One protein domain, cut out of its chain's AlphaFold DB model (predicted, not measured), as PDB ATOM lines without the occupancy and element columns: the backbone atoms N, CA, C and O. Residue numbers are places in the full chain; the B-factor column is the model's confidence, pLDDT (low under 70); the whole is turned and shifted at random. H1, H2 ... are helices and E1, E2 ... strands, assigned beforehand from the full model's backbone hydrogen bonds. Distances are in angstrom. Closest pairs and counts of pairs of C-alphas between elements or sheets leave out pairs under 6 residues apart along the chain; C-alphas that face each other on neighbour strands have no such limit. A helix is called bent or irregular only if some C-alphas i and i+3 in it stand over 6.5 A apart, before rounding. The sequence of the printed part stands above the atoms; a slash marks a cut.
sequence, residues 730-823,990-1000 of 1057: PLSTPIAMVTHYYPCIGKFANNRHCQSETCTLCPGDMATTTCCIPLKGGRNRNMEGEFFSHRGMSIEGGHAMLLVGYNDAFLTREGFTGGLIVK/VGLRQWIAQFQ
ATOM      1  N   PRO A 730     -18.724  36.164  50.449       97.62
ATOM      2  CA  PRO A 730     -18.466  36.561  49.074       97.62
ATOM      3  C   PRO A 730     -17.433  37.690  49.004       97.62
ATOM      4  O   PRO A 730     -17.510  38.663  49.755       97.62
ATOM      5  N   LEU A 731     -16.458  37.532  48.117       96.69
ATOM      6  CA  LEU A 731     -15.327  38.420  47.889       96.69
ATOM      7  C   LEU A 731     -15.363  38.880  46.436       96.69
ATOM      8  O   LEU A 731     -15.257  38.058  45.530       96.69
ATOM      9  N   SER A 732     -15.462  40.186  46.233       94.25
ATOM     10  CA  SER A 732     -15.400  40.836  44.927       94.25
ATOM     11  C   SER A 732     -14.050  41.522  44.769       94.25
ATOM     12  O   SER A 732     -13.563  42.176  45.694       94.25
ATOM     13  N   THR A 733     -13.415  41.358  43.613       92.12
ATOM     14  CA  THR A 733     -12.100  41.934  43.326       92.12
ATOM     15  C   THR A 733     -11.933  42.198  41.830       92.12
ATOM     16  O   THR A 733     -12.459  41.430  41.019       92.12
ATOM     17  N   PRO A 734     -11.214  43.256  41.414       88.50
ATOM     18  CA  PRO A 734     -10.793  43.369  40.027       88.50
ATOM     19  C   PRO A 734      -9.751  42.296  39.700       88.50
ATOM     20  O   PRO A 734      -8.850  42.009  40.489       88.50
ATOM     21  N   ILE A 735      -9.838  41.749  38.496       87.88
ATOM     22  CA  ILE A 735      -8.811  40.894  37.904       87.88
ATOM     23  C   ILE A 735      -8.015  41.685  36.868       87.88
ATOM     24  O   ILE A 735      -8.501  42.664  36.290       87.88
ATOM     25  N   ALA A 736      -6.760  41.289  36.665       89.38
ATOM     26  CA  ALA A 736      -5.813  42.045  35.861       89.38
ATOM     27  C   ALA A 736      -5.182  41.194  34.757       89.38
ATOM     28  O   ALA A 736      -4.756  40.058  34.966       89.38
ATOM     29  N   MET A 737      -5.029  41.816  33.594       90.38
ATOM     30  CA  MET A 737      -4.091  41.386  32.570       90.38
ATOM     31  C   MET A 737      -2.683  41.824  32.967       90.38
ATOM     32  O   MET A 737      -2.482  42.947  33.422       90.38
ATOM     33  N   VAL A 738      -1.700  40.963  32.750       90.62
ATOM     34  CA  VAL A 738      -0.288  41.175  33.045       90.62
ATOM     35  C   VAL A 738       0.514  41.227  31.748       90.62
ATOM     36  O   VAL A 738       0.350  40.410  30.842       90.62
ATOM     37  N   THR A 739       1.415  42.205  31.667       89.31
ATOM     38  CA  THR A 739       2.470  42.245  30.649       89.31
ATOM     39  C   THR A 739       3.770  41.716  31.239       89.31
ATOM     40  O   THR A 739       4.329  42.393  32.097       89.31
ATOM     41  N   HIS A 740       4.250  40.563  30.768       88.50
ATOM     42  CA  HIS A 740       5.570  40.023  31.120       88.50
ATOM     43  C   HIS A 740       6.658  40.579  30.194       88.50
ATOM     44  O   HIS A 740       6.376  41.046  29.093       88.50
ATOM     45  N   TYR A 741       7.914  40.517  30.613       87.50
ATOM     46  CA  TYR A 741       9.067  41.036  29.891       87.50
ATOM     47  C   TYR A 741      10.071  39.921  29.645       87.50
ATOM     48  O   TYR A 741      10.712  39.415  30.558       87.50
ATOM     49  N   TYR A 742      10.256  39.565  28.382       87.62
ATOM     50  CA  TYR A 742      11.259  38.591  27.982       87.62
ATOM     51  C   TYR A 742      12.648  39.254  27.947       87.62
ATOM     52  O   TYR A 742      12.861  40.128  27.096       87.62
ATOM     53  N   PRO A 743      13.614  38.875  28.811       87.50
ATOM     54  CA  PRO A 743      14.928  39.505  28.816       87.50
ATOM     55  C   PRO A 743      15.825  38.968  27.696       87.50
ATOM     56  O   PRO A 743      16.030  37.761  27.539       87.50
ATOM     57  N   CYS A 744      16.437  39.881  26.945       85.50
ATOM     58  CA  CYS A 744      17.425  39.559  25.920       85.50
ATOM     59  C   CYS A 744      18.800  39.255  26.541       85.50
ATOM     60  O   CYS A 744      19.694  40.103  26.547       85.50
ATOM     61  N   ILE A 745      18.963  38.039  27.078       82.88
ATOM     62  CA  ILE A 745      20.205  37.541  27.700       82.88
ATOM     63  C   ILE A 745      20.700  36.235  27.052       82.88
ATOM     64  O   ILE A 745      19.959  35.506  26.390       82.88
ATOM     65  N   GLY A 746      21.988  35.929  27.236       79.25
ATOM     66  CA  GLY A 746      22.601  34.676  26.781       79.25
ATOM     67  C   GLY A 746      22.494  34.452  25.267       79.25
ATOM     68  O   GLY A 746      22.726  35.364  24.474       79.25
ATOM     69  N   LYS A 747      22.132  33.228  24.854       72.50
ATOM     70  CA  LYS A 747      21.973  32.858  23.431       72.50
ATOM     71  C   LYS A 747      20.862  33.651  22.724       72.50
ATOM     72  O   LYS A 747      20.920  33.808  21.507       72.50
ATOM     73  N   PHE A 748      19.888  34.168  23.473       73.94
ATOM     74  CA  PHE A 748      18.735  34.894  22.936       73.94
ATOM     75  C   PHE A 748      19.005  36.380  22.682       73.94
ATOM     76  O   PHE A 748      18.262  36.999  21.925       73.94
ATOM     77  N   ALA A 749      20.093  36.946  23.215       78.19
ATOM     78  CA  ALA A 749      20.460  38.347  22.985       78.19
ATOM     79  C   ALA A 749      20.689  38.685  21.496       78.19
ATOM     80  O   ALA A 749      20.485  39.820  21.080       78.19
ATOM     81  N   ASN A 750      21.065  37.694  20.681       78.50
ATOM     82  CA  ASN A 750      21.304  37.862  19.244       78.50
ATOM     83  C   ASN A 750      20.032  37.735  18.382       78.50
ATOM     84  O   ASN A 750      20.121  37.796  17.154       78.50
ATOM     85  N   ASN A 751      18.857  37.514  18.984       81.25
ATOM     86  CA  ASN A 751      17.600  37.421  18.245       81.25
ATOM     87  C   ASN A 751      17.259  38.780  17.597       81.25
ATOM     88  O   ASN A 751      17.493  39.835  18.186       81.25
ATOM     89  N   ARG A 752      16.672  38.777  16.394       81.44
ATOM     90  CA  ARG A 752      16.248  39.998  15.687       81.44
ATOM     91  C   ARG A 752      15.294  40.861  16.519       81.44
ATOM     92  O   ARG A 752      15.348  42.078  16.406       81.44
ATOM     93  N   HIS A 753      14.463  40.248  17.360       79.62
ATOM     94  CA  HIS A 753      13.548  40.968  18.250       79.62
ATOM     95  C   HIS A 753      14.253  41.644  19.442       79.62
ATOM     96  O   HIS A 753      13.689  42.550  20.050       79.62
ATOM     97  N   CYS A 754      15.502  41.264  19.724       81.00
ATOM     98  CA  CYS A 754      16.365  41.833  20.761       81.00
ATOM     99  C   CYS A 754      17.260  42.979  20.254       81.00
ATOM    100  O   CYS A 754      18.271  43.308  20.874       81.00
ATOM    101  N   GLN A 755      16.918  43.588  19.117       81.94
ATOM    102  CA  GLN A 755      17.601  44.778  18.613       81.94
ATOM    103  C   GLN A 755      17.020  46.045  19.250       81.94
ATOM    104  O   GLN A 755      15.841  46.096  19.598       81.94
ATOM    105  N   SER A 756      17.835  47.097  19.358       74.94
ATOM    106  CA  SER A 756      17.452  48.372  19.989       74.94
ATOM    107  C   SER A 756      16.241  49.058  19.346       74.94
ATOM    108  O   SER A 756      15.638  49.924  19.965       74.94
ATOM    109  N   GLU A 757      15.898  48.703  18.104       80.38
ATOM    110  CA  GLU A 757      14.730  49.227  17.385       80.38
ATOM    111  C   GLU A 757      13.416  48.521  17.765       80.38
ATOM    112  O   GLU A 757      12.343  49.085  17.562       80.38
ATOM    113  N   THR A 758      13.480  47.293  18.294       79.62
ATOM    114  CA  THR A 758      12.304  46.440  18.551       79.62
ATOM    115  C   THR A 758      12.074  46.123  20.024       79.62
ATOM    116  O   THR A 758      10.968  45.714  20.374       79.62
ATOM    117  N   CYS A 759      13.077  46.291  20.888       85.56
ATOM    118  CA  CYS A 759      12.935  46.052  22.322       85.56
ATOM    119  C   CYS A 759      12.664  47.334  23.119       85.56
ATOM    120  O   CYS A 759      12.992  48.443  22.702       85.56
ATOM    121  N   THR A 760      12.068  47.172  24.298       87.69
ATOM    122  CA  THR A 760      11.850  48.243  25.276       87.69
ATOM    123  C   THR A 760      12.847  48.129  26.422       87.69
ATOM    124  O   THR A 760      13.470  47.082  26.608       87.69
ATOM    125  N   LEU A 761      12.973  49.186  27.225       87.12
ATOM    126  CA  LEU A 761      13.787  49.127  28.435       87.12
ATOM    127  C   LEU A 761      13.273  48.029  29.369       87.12
ATOM    128  O   LEU A 761      12.079  47.981  29.679       87.12
ATOM    129  N   CYS A 762      14.182  47.153  29.798       84.94
ATOM    130  CA  CYS A 762      13.874  46.197  30.850       84.94
ATOM    131  C   CYS A 762      13.551  46.946  32.138       84.94
ATOM    132  O   CYS A 762      14.235  47.927  32.454       84.94
ATOM    133  N   PRO A 763      12.543  46.514  32.898       80.88
ATOM    134  CA  PRO A 763      12.173  47.260  34.081       80.88
ATOM    135  C   PRO A 763      13.030  46.822  35.293       80.88
ATOM    136  O   PRO A 763      13.679  45.778  35.272       80.88
ATOM    137  N   GLY A 764      13.162  47.702  36.294       72.88
ATOM    138  CA  GLY A 764      14.384  47.816  37.118       72.88
ATOM    139  C   GLY A 764      14.776  46.626  38.010       72.88
ATOM    140  O   GLY A 764      15.941  46.518  38.382       72.88
ATOM    141  N   ASP A 765      13.844  45.731  38.332       68.56
ATOM    142  CA  ASP A 765      14.113  44.473  39.055       68.56
ATOM    143  C   ASP A 765      14.800  43.396  38.180       68.56
ATOM    144  O   ASP A 765      15.384  42.452  38.707       68.56
ATOM    145  N   MET A 766      14.819  43.567  36.853       68.62
ATOM    146  CA  MET A 766      15.458  42.681  35.873       68.62
ATOM    147  C   MET A 766      16.727  43.324  35.320       68.62
ATOM    148  O   MET A 766      16.896  43.510  34.115       68.62
ATOM    149  N   ALA A 767      17.655  43.655  36.217       59.62
ATOM    150  CA  ALA A 767      18.909  44.340  35.892       59.62
ATOM    151  C   ALA A 767      19.917  43.496  35.076       59.62
ATOM    152  O   ALA A 767      21.051  43.925  34.856       59.62
ATOM    153  N   THR A 768      19.546  42.291  34.634       68.69
ATOM    154  CA  THR A 768      20.430  41.387  33.880       68.69
ATOM    155  C   THR A 768      20.645  41.829  32.429       68.69
ATOM    156  O   THR A 768      21.645  41.446  31.821       68.69
ATOM    157  N   THR A 769      19.755  42.656  31.869       78.88
ATOM    158  CA  THR A 769      19.899  43.287  30.546       78.88
ATOM    159  C   THR A 769      19.085  44.578  30.474       78.88
ATOM    160  O   THR A 769      18.197  44.805  31.286       78.88
ATOM    161  N   THR A 770      19.393  45.452  29.517       83.75
ATOM    162  CA  THR A 770      18.669  46.716  29.301       83.75
ATOM    163  C   THR A 770      17.562  46.606  28.250       83.75
ATOM    164  O   THR A 770      16.754  47.522  28.134       83.75
ATOM    165  N   CYS A 771      17.512  45.507  27.495       87.62
ATOM    166  CA  CYS A 771      16.634  45.300  26.342       87.62
ATOM    167  C   CYS A 771      15.696  44.107  26.591       87.62
ATOM    168  O   CYS A 771      16.156  42.972  26.741       87.62
ATOM    169  N   CYS A 772      14.388  44.367  26.653       88.88
ATOM    170  CA  CYS A 772      13.342  43.375  26.919       88.88
ATOM    171  C   CYS A 772      12.217  43.455  25.883       88.88
ATOM    172  O   CYS A 772      11.897  44.536  25.385       88.88
ATOM    173  N   ILE A 773      11.577  42.320  25.596       88.31
ATOM    174  CA  ILE A 773      10.407  42.243  24.709       88.31
ATOM    175  C   ILE A 773       9.142  42.094  25.574       88.31
ATOM    176  O   ILE A 773       9.043  41.112  26.311       88.31
ATOM    177  N   PRO A 774       8.178  43.031  25.517       87.25
ATOM    178  CA  PRO A 774       6.950  42.936  26.300       87.25
ATOM    179  C   PRO A 774       5.970  41.919  25.691       87.25
ATOM    180  O   PRO A 774       5.548  42.055  24.543       87.25
ATOM    181  N   LEU A 775       5.565  40.933  26.487       86.12
ATOM    182  CA  LEU A 775       4.533  39.940  26.197       86.12
ATOM    183  C   LEU A 775       3.235  40.355  26.894       86.12
ATOM    184  O   LEU A 775       3.079  40.184  28.103       86.12
ATOM    185  N   LYS A 776       2.313  40.949  26.134       84.06
ATOM    186  CA  LYS A 776       1.014  41.418  26.642       84.06
ATOM    187  C   LYS A 776      -0.027  40.295  26.637       84.06
ATOM    188  O   LYS A 776       0.046  39.401  25.801       84.06
ATOM    189  N   GLY A 777      -1.033  40.412  27.504       75.00
ATOM    190  CA  GLY A 777      -2.200  39.520  27.523       75.00
ATOM    191  C   GLY A 777      -2.065  38.299  28.436       75.00
ATOM    192  O   GLY A 777      -2.866  37.376  28.321       75.00
ATOM    193  N   GLY A 778      -1.067  38.275  29.329       82.69
ATOM    194  CA  GLY A 778      -1.025  37.302  30.420       82.69
ATOM    195  C   GLY A 778      -2.143  37.571  31.425       82.69
ATOM    196  O   GLY A 778      -2.610  38.698  31.542       82.69
ATOM    197  N   ARG A 779      -2.579  36.552  32.160       87.62
ATOM    198  CA  ARG A 779      -3.551  36.695  33.255       87.62
ATOM    199  C   ARG A 779      -2.804  36.755  34.584       87.62
ATOM    200  O   ARG A 779      -1.764  36.121  34.714       87.62
ATOM    201  N   ASN A 780      -3.330  37.468  35.577       89.44
ATOM    202  CA  ASN A 780      -2.717  37.593  36.907       89.44
ATOM    203  C   ASN A 780      -2.886  36.349  37.808       89.44
ATOM    204  O   ASN A 780      -3.093  36.477  39.016       89.44
ATOM    205  N   ARG A 781      -2.842  35.150  37.215       90.88
ATOM    206  CA  ARG A 781      -2.959  33.855  37.894       90.88
ATOM    207  C   ARG A 781      -2.159  32.771  37.172       90.88
ATOM    208  O   ARG A 781      -2.144  32.764  35.939       90.88
ATOM    209  N   ASN A 782      -1.509  31.888  37.922       90.75
ATOM    210  CA  ASN A 782      -0.741  30.758  37.384       90.75
ATOM    211  C   ASN A 782      -1.585  29.466  37.333       90.75
ATOM    212  O   ASN A 782      -2.757  29.471  37.725       90.75
ATOM    213  N   MET A 783      -1.028  28.366  36.808       91.75
ATOM    214  CA  MET A 783      -1.773  27.101  36.696       91.75
ATOM    215  C   MET A 783      -1.959  26.376  38.039       91.75
ATOM    216  O   MET A 783      -2.772  25.459  38.094       91.75
ATOM    217  N   GLU A 784      -1.301  26.818  39.116       90.88
ATOM    218  CA  GLU A 784      -1.558  26.353  40.493       90.88
ATOM    219  C   GLU A 784      -2.798  27.019  41.117       90.88
ATOM    220  O   GLU A 784      -3.196  26.711  42.236       90.88
ATOM    221  N   GLY A 785      -3.417  27.989  40.437       93.00
ATOM    222  CA  GLY A 785      -4.511  28.766  41.018       93.00
ATOM    223  C   GLY A 785      -4.043  29.802  42.048       93.00
ATOM    224  O   GLY A 785      -4.837  30.272  42.868       93.00
ATOM    225  N   GLU A 786      -2.772  30.201  42.002       94.25
ATOM    226  CA  GLU A 786      -2.277  31.359  42.738       94.25
ATOM    227  C   GLU A 786      -2.488  32.609  41.896       94.25
ATOM    228  O   GLU A 786      -2.070  32.693  40.739       94.25
ATOM    229  N   PHE A 787      -3.109  33.615  42.491       93.31
ATOM    230  CA  PHE A 787      -3.102  34.940  41.912       93.31
ATOM    231  C   PHE A 787      -1.815  35.683  42.273       93.31
ATOM    232  O   PHE A 787      -1.224  35.468  43.329       93.31
ATOM    233  N   PHE A 788      -1.414  36.630  41.433       90.62
ATOM    234  CA  PHE A 788      -0.211  37.422  41.665       90.62
ATOM    235  C   PHE A 788      -0.353  38.855  41.164       90.62
ATOM    236  O   PHE A 788      -1.292  39.212  40.452       90.62
ATOM    237  N   SER A 789       0.574  39.713  41.566       87.75
ATOM    238  CA  SER A 789       0.655  41.081  41.073       87.75
ATOM    239  C   SER A 789       1.923  41.291  40.262       87.75
ATOM    240  O   SER A 789       2.963  40.697  40.528       87.75
ATOM    241  N   HIS A 790       1.828  42.150  39.252       85.25
ATOM    242  CA  HIS A 790       2.935  42.468  38.365       85.25
ATOM    243  C   HIS A 790       2.890  43.948  37.975       85.25
ATOM    244  O   HIS A 790       1.830  44.536  37.798       85.25
ATOM    245  N   ARG A 791       4.039  44.586  37.771       79.56
ATOM    246  CA  ARG A 791       4.113  46.015  37.393       79.56
ATOM    247  C   ARG A 791       3.376  46.377  36.098       79.56
ATOM    248  O   ARG A 791       2.951  47.511  35.923       79.56
ATOM    249  N   GLY A 792       3.263  45.426  35.173       80.19
ATOM    250  CA  GLY A 792       2.626  45.597  33.867       80.19
ATOM    251  C   GLY A 792       1.128  45.298  33.879       80.19
ATOM    252  O   GLY A 792       0.624  44.813  32.866       80.19
ATOM    253  N   MET A 793       0.457  45.483  35.022       89.44
ATOM    254  CA  MET A 793      -0.957  45.170  35.203       89.44
ATOM    255  C   MET A 793      -1.876  46.209  34.548       89.44
ATOM    256  O   MET A 793      -1.692  47.415  34.712       89.44
ATOM    257  N   SER A 794      -2.919  45.732  33.875       88.75
ATOM    258  CA  SER A 794      -4.063  46.515  33.398       88.75
ATOM    259  C   SER A 794      -5.361  45.795  33.746       88.75
ATOM    260  O   SER A 794      -5.381  44.568  33.746       88.75
ATOM    261  N   ILE A 795      -6.439  46.530  34.014       86.44
ATOM    262  CA  ILE A 795      -7.720  45.926  34.400       86.44
ATOM    263  C   ILE A 795      -8.264  45.013  33.286       86.44
ATOM    264  O   ILE A 795      -8.298  45.408  32.121       86.44
ATOM    265  N   GLU A 796      -8.634  43.781  33.644       86.81
ATOM    266  CA  GLU A 796      -9.337  42.827  32.772       86.81
ATOM    267  C   GLU A 796     -10.853  42.958  32.967       86.81
ATOM    268  O   GLU A 796     -11.591  43.084  31.995       86.81
ATOM    269  N   GLY A 797     -11.300  42.981  34.225       85.81
ATOM    270  CA  GLY A 797     -12.708  43.041  34.616       85.81
ATOM    271  C   GLY A 797     -12.887  42.842  36.123       85.81
ATOM    272  O   GLY A 797     -11.904  42.808  36.864       85.81
ATOM    273  N   GLY A 798     -14.134  42.717  36.578       88.19
ATOM    274  CA  GLY A 798     -14.466  42.316  37.949       88.19
ATOM    275  C   GLY A 798     -14.657  40.804  38.062       88.19
ATOM    276  O   GLY A 798     -15.066  40.157  37.102       88.19
ATOM    277  N   HIS A 799     -14.363  40.236  39.230       93.06
ATOM    278  CA  HIS A 799     -14.640  38.834  39.533       93.06
ATOM    279  C   HIS A 799     -15.093  38.668  40.983       93.06
ATOM    280  O   HIS A 799     -14.522  39.275  41.894       93.06
ATOM    281  N   ALA A 800     -16.100  37.826  41.198       95.06
ATOM    282  CA  ALA A 800     -16.601  37.470  42.518       95.06
ATOM    283  C   ALA A 800     -16.309  35.996  42.824       95.06
ATOM    284  O   ALA A 800     -16.493  35.111  41.994       95.06
ATOM    285  N   MET A 801     -15.831  35.739  44.035       96.62
ATOM    286  CA  MET A 801     -15.450  34.420  44.541       96.62
ATOM    287  C   MET A 801     -15.962  34.259  45.970       96.62
ATOM    288  O   MET A 801     -16.413  35.218  46.593       96.62
ATOM    289  N   LEU A 802     -15.872  33.057  46.532       97.81
ATOM    290  CA  LEU A 802     -16.239  32.825  47.927       97.81
ATOM    291  C   LEU A 802     -14.981  32.720  48.793       97.81
ATOM    292  O   LEU A 802     -14.211  31.776  48.655       97.81
ATOM    293  N   LEU A 803     -14.772  33.658  49.714       98.25
ATOM    294  CA  LEU A 803     -13.721  33.573  50.724       98.25
ATOM    295  C   LEU A 803     -14.061  32.492  51.750       98.25
ATOM    296  O   LEU A 803     -15.097  32.558  52.417       98.25
ATOM    297  N   VAL A 804     -13.154  31.531  51.898       97.75
ATOM    298  CA  VAL A 804     -13.343  30.356  52.760       97.75
ATOM    299  C   VAL A 804     -12.252  30.198  53.810       97.75
ATOM    300  O   VAL A 804     -12.449  29.465  54.772       97.75
ATOM    301  N   GLY A 805     -11.119  30.886  53.670       97.81
ATOM    302  CA  GLY A 805     -10.020  30.768  54.621       97.81
ATOM    303  C   GLY A 805      -8.885  31.751  54.375       97.81
ATOM    304  O   GLY A 805      -8.953  32.604  53.492       97.81
ATOM    305  N   TYR A 806      -7.833  31.621  55.169       97.94
ATOM    306  CA  TYR A 806      -6.544  32.268  54.964       97.94
ATOM    307  C   TYR A 806      -5.426  31.432  55.589       97.94
ATOM    308  O   TYR A 806      -5.649  30.684  56.545       97.94
ATOM    309  N   ASN A 807      -4.209  31.602  55.082       97.25
ATOM    310  CA  ASN A 807      -3.005  31.021  55.663       97.25
ATOM    311  C   ASN A 807      -1.878  32.054  55.601       97.25
ATOM    312  O   ASN A 807      -1.480  32.456  54.512       97.25
ATOM    313  N   ASP A 808      -1.367  32.482  56.757       94.12
ATOM    314  CA  ASP A 808      -0.317  33.502  56.868       94.12
ATOM    315  C   ASP A 808       1.095  32.951  56.607       94.12
ATOM    316  O   ASP A 808       2.026  33.735  56.437       94.12
ATOM    317  N   ALA A 809       1.262  31.625  56.576       91.12
ATOM    318  CA  ALA A 809       2.556  30.958  56.418       91.12
ATOM    319  C   ALA A 809       2.781  30.352  55.022       91.12
ATOM    320  O   ALA A 809       3.901  29.942  54.717       91.12
ATOM    321  N   PHE A 810       1.745  30.283  54.177       92.50
ATOM    322  CA  PHE A 810       1.870  29.723  52.831       92.50
ATOM    323  C   PHE A 810       2.768  30.611  51.957       92.50
ATOM    324  O   PHE A 810       2.585  31.830  51.926       92.50
ATOM    325  N   LEU A 811       3.731  30.006  51.259       92.31
ATOM    326  CA  LEU A 811       4.632  30.681  50.326       92.31
ATOM    327  C   LEU A 811       4.215  30.327  48.899       92.31
ATOM    328  O   LEU A 811       4.294  29.161  48.523       92.31
ATOM    329  N   THR A 812       3.788  31.321  48.124       89.88
ATOM    330  CA  THR A 812       3.415  31.129  46.717       89.88
ATOM    331  C   THR A 812       4.645  30.899  45.843       89.88
ATOM    332  O   THR A 812       5.760  31.282  46.219       89.88
ATOM    333  N   ARG A 813       4.468  30.347  44.635       83.19
ATOM    334  CA  ARG A 813       5.571  30.181  43.663       83.19
ATOM    335  C   ARG A 813       6.201  31.509  43.250       83.19
ATOM    336  O   ARG A 813       7.387  31.571  42.949       83.19
ATOM    337  N   GLU A 814       5.410  32.573  43.322       77.12
ATOM    338  CA  GLU A 814       5.824  33.959  43.080       77.12
ATOM    339  C   GLU A 814       6.605  34.588  44.253       77.12
ATOM    340  O   GLU A 814       7.003  35.750  44.197       77.12
ATOM    341  N   GLY A 815       6.837  33.838  45.338       83.44
ATOM    342  CA  GLY A 815       7.610  34.288  46.497       83.44
ATOM    343  C   GLY A 815       6.826  35.156  47.485       83.44
ATOM    344  O   GLY A 815       7.425  35.759  48.379       83.44
ATOM    345  N   PHE A 816       5.496  35.227  47.363       88.31
ATOM    346  CA  PHE A 816       4.659  35.941  48.324       88.31
ATOM    347  C   PHE A 816       4.323  35.048  49.515       88.31
ATOM    348  O   PHE A 816       3.939  33.894  49.355       88.31
ATOM    349  N   THR A 817       4.435  35.594  50.725       91.69
ATOM    350  CA  THR A 817       4.051  34.890  51.952       91.69
ATOM    351  C   THR A 817       2.706  35.391  52.459       91.69
ATOM    352  O   THR A 817       2.513  36.593  52.658       91.69
ATOM    353  N   GLY A 818       1.802  34.451  52.715       95.50
ATOM    354  CA  GLY A 818       0.507  34.697  53.320       95.50
ATOM    355  C   GLY A 818      -0.564  35.174  52.337       95.50
ATOM    356  O   GLY A 818      -0.302  35.972  51.431       95.50
ATOM    357  N   GLY A 819      -1.799  34.720  52.533       96.44
ATOM    358  CA  GLY A 819      -2.906  35.075  51.650       96.44
ATOM    359  C   GLY A 819      -4.260  34.499  52.045       96.44
ATOM    360  O   GLY A 819      -4.395  33.730  52.998       96.44
ATOM    361  N   LEU A 820      -5.271  34.915  51.288       97.94
ATOM    362  CA  LEU A 820      -6.654  34.471  51.393       97.94
ATOM    363  C   LEU A 820      -6.884  33.234  50.517       97.94
ATOM    364  O   LEU A 820      -6.374  33.156  49.402       97.94
ATOM    365  N   ILE A 821      -7.706  32.310  51.002       98.38
ATOM    366  CA  ILE A 821      -8.122  31.104  50.286       98.38
ATOM    367  C   ILE A 821      -9.556  31.310  49.809       98.38
ATOM    368  O   ILE A 821     -10.458  31.560  50.618       98.38
ATOM    369  N   VAL A 822      -9.775  31.202  48.503       97.56
ATOM    370  CA  VAL A 822     -11.077  31.452  47.876       97.56
ATOM    371  C   VAL A 822     -11.544  30.237  47.080       97.56
ATOM    372  O   VAL A 822     -10.762  29.625  46.361       97.56
ATOM    373  N   LYS A 823     -12.828  29.885  47.184       96.81
ATOM    374  CA  LYS A 823     -13.492  28.953  46.266       96.81
ATOM    375  C   LYS A 823     -13.872  29.724  45.005       96.81
ATOM    376  O   LYS A 823     -14.604  30.714  45.081       96.81
ATOM    377  N   VAL A 990       0.022  40.671  49.565       89.00
ATOM    378  CA  VAL A 990       0.809  41.662  48.822       89.00
ATOM    379  C   VAL A 990       0.190  41.908  47.450       89.00
ATOM    380  O   VAL A 990      -0.015  43.065  47.083       89.00
ATOM    381  N   GLY A 991      -0.163  40.834  46.735       86.69
ATOM    382  CA  GLY A 991      -0.801  40.931  45.426       86.69
ATOM    383  C   GLY A 991      -2.135  41.659  45.500       86.69
ATOM    384  O   GLY A 991      -2.345  42.646  44.797       86.69
ATOM    385  N   LEU A 992      -2.973  41.259  46.458       89.06
ATOM    386  CA  LEU A 992      -4.258  41.892  46.715       89.06
ATOM    387  C   LEU A 992      -4.126  43.395  46.980       89.06
ATOM    388  O   LEU A 992      -4.809  44.197  46.348       89.06
ATOM    389  N   ARG A 993      -3.225  43.801  47.880       89.25
ATOM    390  CA  ARG A 993      -3.014  45.220  48.215       89.25
ATOM    391  C   ARG A 993      -2.539  46.034  47.013       89.25
ATOM    392  O   ARG A 993      -2.943  47.184  46.876       89.25
ATOM    393  N   GLN A 994      -1.720  45.453  46.134       87.94
ATOM    394  CA  GLN A 994      -1.297  46.117  44.900       87.94
ATOM    395  C   GLN A 994      -2.461  46.302  43.920       87.94
ATOM    396  O   GLN A 994      -2.602  47.387  43.357       87.94
ATOM    397  N   TRP A 995      -3.336  45.303  43.758       83.69
ATOM    398  CA  TRP A 995      -4.535  45.459  42.927       83.69
ATOM    399  C   TRP A 995      -5.491  46.499  43.508       83.69
ATOM    400  O   TRP A 995      -5.982  47.342  42.766       83.69
ATOM    401  N   ILE A 996      -5.705  46.491  44.829       83.38
ATOM    402  CA  ILE A 996      -6.535  47.487  45.524       83.38
ATOM    403  C   ILE A 996      -5.986  48.893  45.294       83.38
ATOM    404  O   ILE A 996      -6.743  49.800  44.954       83.38
ATOM    405  N   ALA A 997      -4.673  49.074  45.451       86.06
ATOM    406  CA  ALA A 997      -4.030  50.365  45.255       86.06
ATOM    407  C   ALA A 997      -4.148  50.866  43.805       86.06
ATOM    408  O   ALA A 997      -4.293  52.067  43.589       86.06
ATOM    409  N   GLN A 998      -4.091  49.964  42.820       86.62
ATOM    410  CA  GLN A 998      -4.110  50.335  41.405       86.62
ATOM    411  C   GLN A 998      -5.527  50.489  40.828       86.62
ATOM    412  O   GLN A 998      -5.770  51.408  40.049       86.62
ATOM    413  N   PHE A 999      -6.446  49.588  41.174       86.88
ATOM    414  CA  PHE A 999      -7.753  49.449  40.523       86.88
ATOM    415  C   PHE A 999      -8.942  49.713  41.452       86.88
ATOM    416  O   PHE A 999     -10.051  49.895  40.958       86.88
ATOM    417  N   GLN A1000      -8.731  49.765  42.774       86.44
ATOM    418  CA  GLN A1000      -9.805  49.792  43.777       86.44
ATOM    419  C   GLN A1000     -10.762  48.592  43.604       86.44
ATOM    420  O   GLN A1000     -10.328  47.527  43.180       86.44
TER     421      GLN A1000
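This is residues 730 to 823 and 990 to 1000 of the 1057 residues of an uncharacterized protein of Phytophthora kernoviae (UniProt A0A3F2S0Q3). A four-stranded sheet, curled like part of a barrel, is strung along one long strand, E1: towards one end of the domain E1 with E3 and E4 makes the curl, with the short helix H2 on it, and towards the other end E1 pairs with E2 and leads to a small, loosely built head of H1 and the loop residues 751 to 770. The printed part has 105 residues with two named helices and four named strands, in the order E1, H1, E2, E3, E4, H2. The sheet's order is E2, E1, E3, E4, all antiparallel, and the class is mixed, helices and strands. The whole is loose, with a radius of gyration of the C-alphas of 16.4 A, and elongated, spanning 49 by 28 by 23 A.

E1, residues 730 to 743, is 39.2 A long from C-alpha 730 at (-18.466, 36.561, 49.074) to C-alpha 743 at (14.928, 39.505, 28.816). E2 is residues 771 to 779, 23.0 A long, and bends by 57 degrees at residue 776. E3, residues 793 to 811, measures 21.7 A from first to last C-alpha and bends by 125 degrees at residue 796. E4 is residues 817 to 823, 19.4 A long. H1 is residues 746 to 750, and H2 is residues 990 to 999, 14.2 A long, ending at C-alpha 999 at (-7.753, 49.449, 40.523).

The sheet is strongly twisted, with E2 and E4 as edge strands. E2 and E1 are antiparallel, with N 742 and O 773 2.9 A apart, within hydrogen-bond range. The pairing of E3 is staggered: residues 793 to 802 pair with E1, with N 733 and O 799 at 2.9 A, and residues 802 to 811 pair with E4, with N 821 and O 805 at 2.8 A. E3 and E4 form a hairpin. E1 and E4 are only just apart, their closest C-alphas 8.2 A from each other. Residues 760 to 761 pair antiparallel with residues 771 to 772 of E2. H2 is on the sheet at a height of 5.9 A, beside the strands and only just over none of them, with 2 of its C-alphas falling on E1; its closest C-alphas to E1 are those of Phe 999 and Pro 734, 6.8 A apart. H1 is only just not on the sheet, with 4 pairs of C-alphas within 10 A, and it is apart from E3, E4 and H2. Every O i to N i+4 pair is within hydrogen-bond range in H2; in H1 0 of 1 is, beside 1 of 2 O i to N i+3 pairs, and H1 is only just irregular, with C-alphas 747 and 750 6.6 A apart.

The two C-alphas farthest apart are those of Pro 730 and Asn 750, 49.7 A. Residues 824 to 989 are not printed, and C-alphas 823 and 990 are 19.3 A apart across the cut. The links from H1 to E2 and from E2 to E3 are long. The mean pLDDT of the printed part is 86.9, and residues 765 to 768 are under 70.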